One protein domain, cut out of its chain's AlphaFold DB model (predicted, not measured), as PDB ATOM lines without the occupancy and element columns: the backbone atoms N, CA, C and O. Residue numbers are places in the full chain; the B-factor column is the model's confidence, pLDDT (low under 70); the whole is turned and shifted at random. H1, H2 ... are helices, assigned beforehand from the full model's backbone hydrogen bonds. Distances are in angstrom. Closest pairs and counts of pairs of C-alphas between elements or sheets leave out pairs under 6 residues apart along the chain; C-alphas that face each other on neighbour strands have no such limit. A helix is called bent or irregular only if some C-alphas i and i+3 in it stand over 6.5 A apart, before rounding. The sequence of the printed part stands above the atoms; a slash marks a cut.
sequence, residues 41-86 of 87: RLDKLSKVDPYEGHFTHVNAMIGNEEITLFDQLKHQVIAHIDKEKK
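This is residues 41 to 86 of the 87 residues of an uncharacterized protein of Nitrosomonas ureae (UniProt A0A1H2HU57). One long, unbent helix, H2, makes most of the length of a thin rod, and a short helix, H1, sits off its first end, joined to it by an open stretch of chain, residues 49 to 56. The two helices are apart, and there is no packed core between them. The printed part has 46 residues with two named helices, H1 then H2 along the chain, and no named strand; its class is all helix. It is extended, with a radius of gyration of the C-alphas of 18.8 A, and its C-alphas span 58 by 23 by 7 A.

Start with H2, residues 57 to 84, where every O i to N i+4 pair is within hydrogen-bond range. Go back along the chain to H1, residues 42 to 48, where 2 of 3 such pairs are within range. H1 and H2 are apart: no C-alpha of the one is within 8 A of the other. Residues 64 to 86, of which 64 to 84 belong to H2, stand free, and so do residues 43 to 51, of which 43 to 48 belong to H1.

Find C-alpha 57 at (8.543, -2.842, 18.684); from there H2 runs 41.4 A to C-alpha 84 at (22.709, -40.975, 26.448). H1 begins at C-alpha 42, at (18.649, -0.042, -0.783), and ends at Val 48. Neither helix is bent.

Look for the two C-alphas farthest apart at Val 48 and Lys 86, 58.0 A from each other. The printed part has no cut, and the link from H1 to H2, with 8 residues between them, is short. The mean pLDDT of the printed part is 75.4; residues 61 to 71 and residue 86 are under 70.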
ATOM      1  N   ARG A  41      17.480   1.213  -5.205       90.56
ATOM      2  CA  ARG A  41      18.720   0.952  -4.472       90.56
ATOM      3  C   ARG A  41      18.470   1.063  -2.970       90.56
ATOM      4  O   ARG A  41      17.943   2.078  -2.510       90.56
ATOM      5  N   LEU A  42      18.924   0.068  -2.216       86.44
ATOM      6  CA  LEU A  42      18.649  -0.042  -0.783       86.44
ATOM      7  C   LEU A  42      19.190   1.147   0.032       86.44
ATOM      8  O   LEU A  42      18.518   1.630   0.936       86.44
ATOM      9  N   ASP A  43      20.360   1.680  -0.339       87.88
ATOM     10  CA  ASP A  43      20.985   2.844   0.311       87.88
ATOM     11  C   ASP A  43      20.210   4.157   0.118       87.88
ATOM     12  O   ASP A  43      20.391   5.115   0.874       87.88
ATOM     13  N   LYS A  44      19.373   4.221  -0.923       90.31
ATOM     14  CA  LYS A  44      18.475   5.350  -1.182       90.31
ATOM     15  C   LYS A  44      17.105   5.118  -0.563       90.31
ATOM     16  O   LYS A  44      16.539   6.062  -0.023       90.31
ATOM     17  N   LEU A  45      16.600   3.884  -0.629       89.06
ATOM     18  CA  LEU A  45      15.300   3.519  -0.078       89.06
ATOM     19  C   LEU A  45      15.234   3.812   1.423       89.06
ATOM     20  O   LEU A  45      14.323   4.508   1.842       89.06
ATOM     21  N   SER A  46      16.256   3.422   2.190       86.25
ATOM     22  CA  SER A  46      16.312   3.649   3.644       86.25
ATOM     23  C   SER A  46      16.268   5.122   4.068       86.25
ATOM     24  O   SER A  46      15.959   5.430   5.215       86.25
ATOM     25  N   LYS A  47      16.586   6.054   3.161       88.88
ATOM     26  CA  LYS A  47      16.484   7.498   3.420       88.88
ATOM     27  C   LYS A  47      15.078   8.038   3.167       88.88
ATOM     28  O   LYS A  47      14.716   9.045   3.766       88.88
ATOM     29  N   VAL A  48      14.338   7.424   2.243       89.44
ATOM     30  CA  VAL A  48      12.995   7.860   1.822       89.44
ATOM     31  C   VAL A  48      11.921   7.161   2.647       89.44
ATOM     32  O   VAL A  48      10.987   7.819   3.095       89.44
ATOM     33  N   ASP A  49      12.093   5.865   2.893       87.25
ATOM     34  CA  ASP A  49      11.308   5.087   3.842       87.25
ATOM     35  C   ASP A  49      12.244   4.449   4.884       87.25
ATOM     36  O   ASP A  49      12.772   3.352   4.678       87.25
ATOM     37  N   PRO A  50      12.492   5.144   6.009       85.81
ATOM     38  CA  PRO A  50      13.321   4.626   7.090       85.81
ATOM     39  C   PRO A  50      12.716   3.426   7.811       85.81
ATOM     40  O   PRO A  50      13.427   2.806   8.592       85.81
ATOM     41  N   TYR A  51      11.431   3.124   7.607       82.88
ATOM     42  CA  TYR A  51      10.721   2.061   8.313       82.88
ATOM     43  C   TYR A  51      10.461   0.831   7.438       82.88
ATOM     44  O   TYR A  51      10.069  -0.209   7.969       82.88
ATOM     45  N   GLU A  52      10.730   0.897   6.134       83.31
ATOM     46  CA  GLU A  52      10.724  -0.267   5.246       83.31
ATOM     47  C   GLU A  52      11.593  -1.390   5.850       83.31
ATOM     48  O   GLU A  52      12.752  -1.186   6.226       83.31
ATOM     49  N   GLY A  53      11.012  -2.581   6.011       76.62
ATOM     50  CA  GLY A  53      11.684  -3.740   6.610       76.62
ATOM     51  C   GLY A  53      11.909  -3.678   8.129       76.62
ATOM     52  O   GLY A  53      12.495  -4.611   8.680       76.62
ATOM     53  N   HIS A  54      11.449  -2.634   8.828       80.00
ATOM     54  CA  HIS A  54      11.528  -2.579  10.288       80.00
ATOM     55  C   HIS A  54      10.401  -3.381  10.938       80.00
ATOM     56  O   HIS A  54       9.230  -3.287  10.569       80.00
ATOM     57  N   PHE A  55      10.750  -4.129  11.981       78.38
ATOM     58  CA  PHE A  55       9.753  -4.729  12.855       78.38
ATOM     59  C   PHE A  55       9.111  -3.655  13.728       78.38
ATOM     60  O   PHE A  55       9.778  -2.743  14.223       78.38
ATOM     61  N   THR A  56       7.812  -3.796  13.988       78.69
ATOM     62  CA  THR A  56       7.196  -3.056  15.091       78.69
ATOM     63  C   THR A  56       7.896  -3.444  16.395       78.69
ATOM     64  O   THR A  56       8.370  -4.572  16.535       78.69
ATOM     65  N   HIS A  57       7.938  -2.541  17.378       72.38
ATOM     66  CA  HIS A  57       8.543  -2.842  18.684       72.38
ATOM     67  C   HIS A  57       8.002  -4.141  19.296       72.38
ATOM     68  O   HIS A  57       8.763  -4.912  19.866       72.38
ATOM     69  N   VAL A  58       6.707  -4.412  19.116       72.06
ATOM     70  CA  VAL A  58       6.062  -5.646  19.577       72.06
ATOM     71  C   VAL A  58       6.588  -6.867  18.819       72.06
ATOM     72  O   VAL A  58       6.988  -7.836  19.453       72.06
ATOM     73  N   ASN A  59       6.667  -6.819  17.485       72.00
ATOM     74  CA  ASN A  59       7.188  -7.940  16.693       72.00
ATOM     75  C   ASN A  59       8.679  -8.194  16.968       72.00
ATOM     76  O   ASN A  59       9.105  -9.344  16.990       72.00
ATOM     77  N   ALA A  60       9.461  -7.142  17.223       72.69
ATOM     78  CA  ALA A  60      10.859  -7.267  17.630       72.69
ATOM     79  C   ALA A  60      10.997  -7.906  19.023       72.69
ATOM     80  O   ALA A  60      11.892  -8.718  19.239       72.69
ATOM     81  N   MET A  61      10.105  -7.572  19.964       66.62
ATOM     82  CA  MET A  61      10.066  -8.199  21.291       66.62
ATOM     83  C   MET A  61       9.678  -9.682  21.209       66.62
ATOM     84  O   MET A  61      10.368 -10.508  21.796       66.62
ATOM     85  N   ILE A  62       8.656 -10.027  20.420       63.84
ATOM     86  CA  ILE A  62       8.204 -11.417  20.228       63.84
ATOM     87  C   ILE A  62       9.272 -12.256  19.507       63.84
ATOM     88  O   ILE A  62       9.536 -13.390  19.899       63.84
ATOM     89  N   GLY A  63       9.943 -11.696  18.494       57.91
ATOM     90  CA  GLY A  63      11.031 -12.385  17.793       57.91
ATOM     91  C   GLY A  63      12.210 -12.742  18.707       57.91
ATOM     92  O   GLY A  63      12.824 -13.790  18.528       57.91
ATOM     93  N   ASN A  64      12.489 -11.926  19.728       55.59
ATOM     94  CA  ASN A  64      13.507 -12.240  20.733       55.59
ATOM     95  C   ASN A  64      13.067 -13.368  21.688       55.59
ATOM     96  O   ASN A  64      13.906 -14.149  22.135       55.59
ATOM     97  N   GLU A  65      11.771 -13.499  21.982       53.44
ATOM     98  CA  GLU A  65      11.248 -14.587  22.820       53.44
ATOM     99  C   GLU A  65      11.287 -15.946  22.100       53.44
ATOM    100  O   GLU A  65      11.690 -16.937  22.714       53.44
ATOM    101  N   GLU A  66      10.984 -16.011  20.795       53.56
ATOM    102  CA  GLU A  66      11.139 -17.262  20.029       53.56
ATOM    103  C   GLU A  66      12.603 -17.702  19.914       53.56
ATOM    104  O   GLU A  66      12.888 -18.889  20.073       53.56
ATOM    105  N   ILE A  67      13.547 -16.769  19.728       56.00
ATOM    106  CA  ILE A  67      14.987 -17.083  19.762       56.00
ATOM    107  C   ILE A  67      15.361 -17.698  21.118       56.00
ATOM    108  O   ILE A  67      16.070 -18.700  21.164       56.00
ATOM    109  N   THR A  68      14.811 -17.164  22.213       59.50
ATOM    110  CA  THR A  68      15.073 -17.679  23.565       59.50
ATOM    111  C   THR A  68      14.529 -19.100  23.740       59.50
ATOM    112  O   THR A  68      15.221 -19.961  24.284       59.50
ATOM    113  N   LEU A  69      13.320 -19.378  23.236       63.28
ATOM    114  CA  LEU A  69      12.698 -20.700  23.330       63.28
ATOM    115  C   LEU A  69      13.425 -21.743  22.465       63.28
ATOM    116  O   LEU A  69      13.690 -22.850  22.940       63.28
ATOM    117  N   PHE A  70      13.796 -21.389  21.229       65.81
ATOM    118  CA  PHE A  70      14.602 -22.247  20.354       65.81
ATOM    119  C   PHE A  70      15.994 -22.519  20.944       65.81
ATOM    120  O   PHE A  70      16.446 -23.667  20.909       65.81
ATOM    121  N   ASP A  71      16.648 -21.519  21.542       68.69
ATOM    122  CA  ASP A  71      17.940 -21.694  22.216       68.69
ATOM    123  C   ASP A  71      17.821 -22.596  23.455       68.69
ATOM    124  O   ASP A  71      18.633 -23.510  23.644       68.69
ATOM    125  N   GLN A  72      16.777 -22.421  24.271       72.19
ATOM    126  CA  GLN A  72      16.512 -23.277  25.433       72.19
ATOM    127  C   GLN A  72      16.250 -24.734  25.030       72.19
ATOM    128  O   GLN A  72      16.848 -25.648  25.607       72.19
ATOM    129  N   LEU A  73      15.408 -24.961  24.017       73.69
ATOM    130  CA  LEU A  73      15.136 -26.295  23.471       73.69
ATOM    131  C   LEU A  73      16.405 -26.940  22.912       73.69
ATOM    132  O   LEU A  73      16.683 -28.106  23.196       73.69
ATOM    133  N   LYS A  74      17.222 -26.181  22.175       79.25
ATOM    134  CA  LYS A  74      18.497 -26.660  21.631       79.25
ATOM    135  C   LYS A  74      19.450 -27.114  22.739       79.25
ATOM    136  O   LYS A  74      20.037 -28.191  22.629       79.25
ATOM    137  N   HIS A  75      19.570 -26.348  23.823       76.00
ATOM    138  CA  HIS A  75      20.393 -26.729  24.975       76.00
ATOM    139  C   HIS A  75      19.868 -27.974  25.703       76.00
ATOM    140  O   HIS A  75      20.667 -28.831  26.087       76.00
ATOM    141  N   GLN A  76      18.546 -28.115  25.857       76.81
ATOM    142  CA  GLN A  76      17.947 -29.305  26.473       76.81
ATOM    143  C   GLN A  76      18.169 -30.573  25.638       76.81
ATOM    144  O   GLN A  76      18.533 -31.611  26.194       76.81
ATOM    145  N   VAL A  77      18.010 -30.489  24.314       83.75
ATOM    146  CA  VAL A  77      18.228 -31.622  23.400       83.75
ATOM    147  C   VAL A  77      19.694 -32.062  23.405       83.75
ATOM    148  O   VAL A  77      19.971 -33.253  23.529       83.75
ATOM    149  N   ILE A  78      20.643 -31.122  23.342       82.38
ATOM    150  CA  ILE A  78      22.083 -31.441  23.389       82.38
ATOM    151  C   ILE A  78      22.452 -32.111  24.721       82.38
ATOM    152  O   ILE A  78      23.110 -33.149  24.726       82.38
ATOM    153  N   ALA A  79      21.968 -31.580  25.847       79.56
ATOM    154  CA  ALA A  79      22.232 -32.155  27.167       79.56
ATOM    155  C   ALA A  79      21.649 -33.572  27.336       79.56
ATOM    156  O   ALA A  79      22.214 -34.391  28.067       79.56
ATOM    157  N   HIS A  80      20.525 -33.866  26.678       80.56
ATOM    158  CA  HIS A  80      19.939 -35.204  26.654       80.56
ATOM    159  C   HIS A  80      20.790 -36.179  25.827       80.56
ATOM    160  O   HIS A  80      21.149 -37.243  26.327       80.56
ATOM    161  N   ILE A  81      21.210 -35.774  24.623       82.50
ATOM    162  CA  ILE A  81      22.088 -36.572  23.749       82.50
ATOM    163  C   ILE A  81      23.425 -36.892  24.441       82.50
ATOM    164  O   ILE A  81      23.918 -38.018  24.362       82.50
ATOM    165  N   ASP A  82      24.011 -35.927  25.148       82.31
ATOM    166  CA  ASP A  82      25.280 -36.123  25.860       82.31
ATOM    167  C   ASP A  82      25.149 -37.041  27.086       82.31
ATOM    168  O   ASP A  82      26.118 -37.706  27.463       82.31
ATOM    169  N   LYS A  83      23.962 -37.102  27.705       78.25
ATOM    170  CA  LYS A  83      23.660 -38.069  28.772       78.25
ATOM    171  C   LYS A  83      23.517 -39.485  28.226       78.25
ATOM    172  O   LYS A  83      24.046 -40.401  28.847       78.25
ATOM    173  N   GLU A  84      22.860 -39.659  27.082       75.81
ATOM    174  CA  GLU A  84      22.709 -40.975  26.448       75.81
ATOM    175  C   GLU A  84      24.033 -41.531  25.910       75.81
ATOM    176  O   GLU A  84      24.235 -42.737  25.927       75.81
ATOM    177  N   LYS A  85      24.975 -40.672  25.499       70.81
ATOM    178  CA  LYS A  85      26.317 -41.097  25.050       70.81
ATOM    179  C   LYS A  85      27.298 -41.449  26.177       70.81
ATOM    180  O   LYS A  85      28.391 -41.931  25.887       70.81
ATOM    181  N   LYS A  86      26.964 -41.142  27.435       59.53
ATOM    182  CA  LYS A  86      27.809 -41.407  28.618       59.53
ATOM    183  C   LYS A  86      27.345 -42.610  29.454       59.53
ATOM    184  O   LYS A  86      27.990 -42.891  30.464       59.53
TER     185      LYS A  86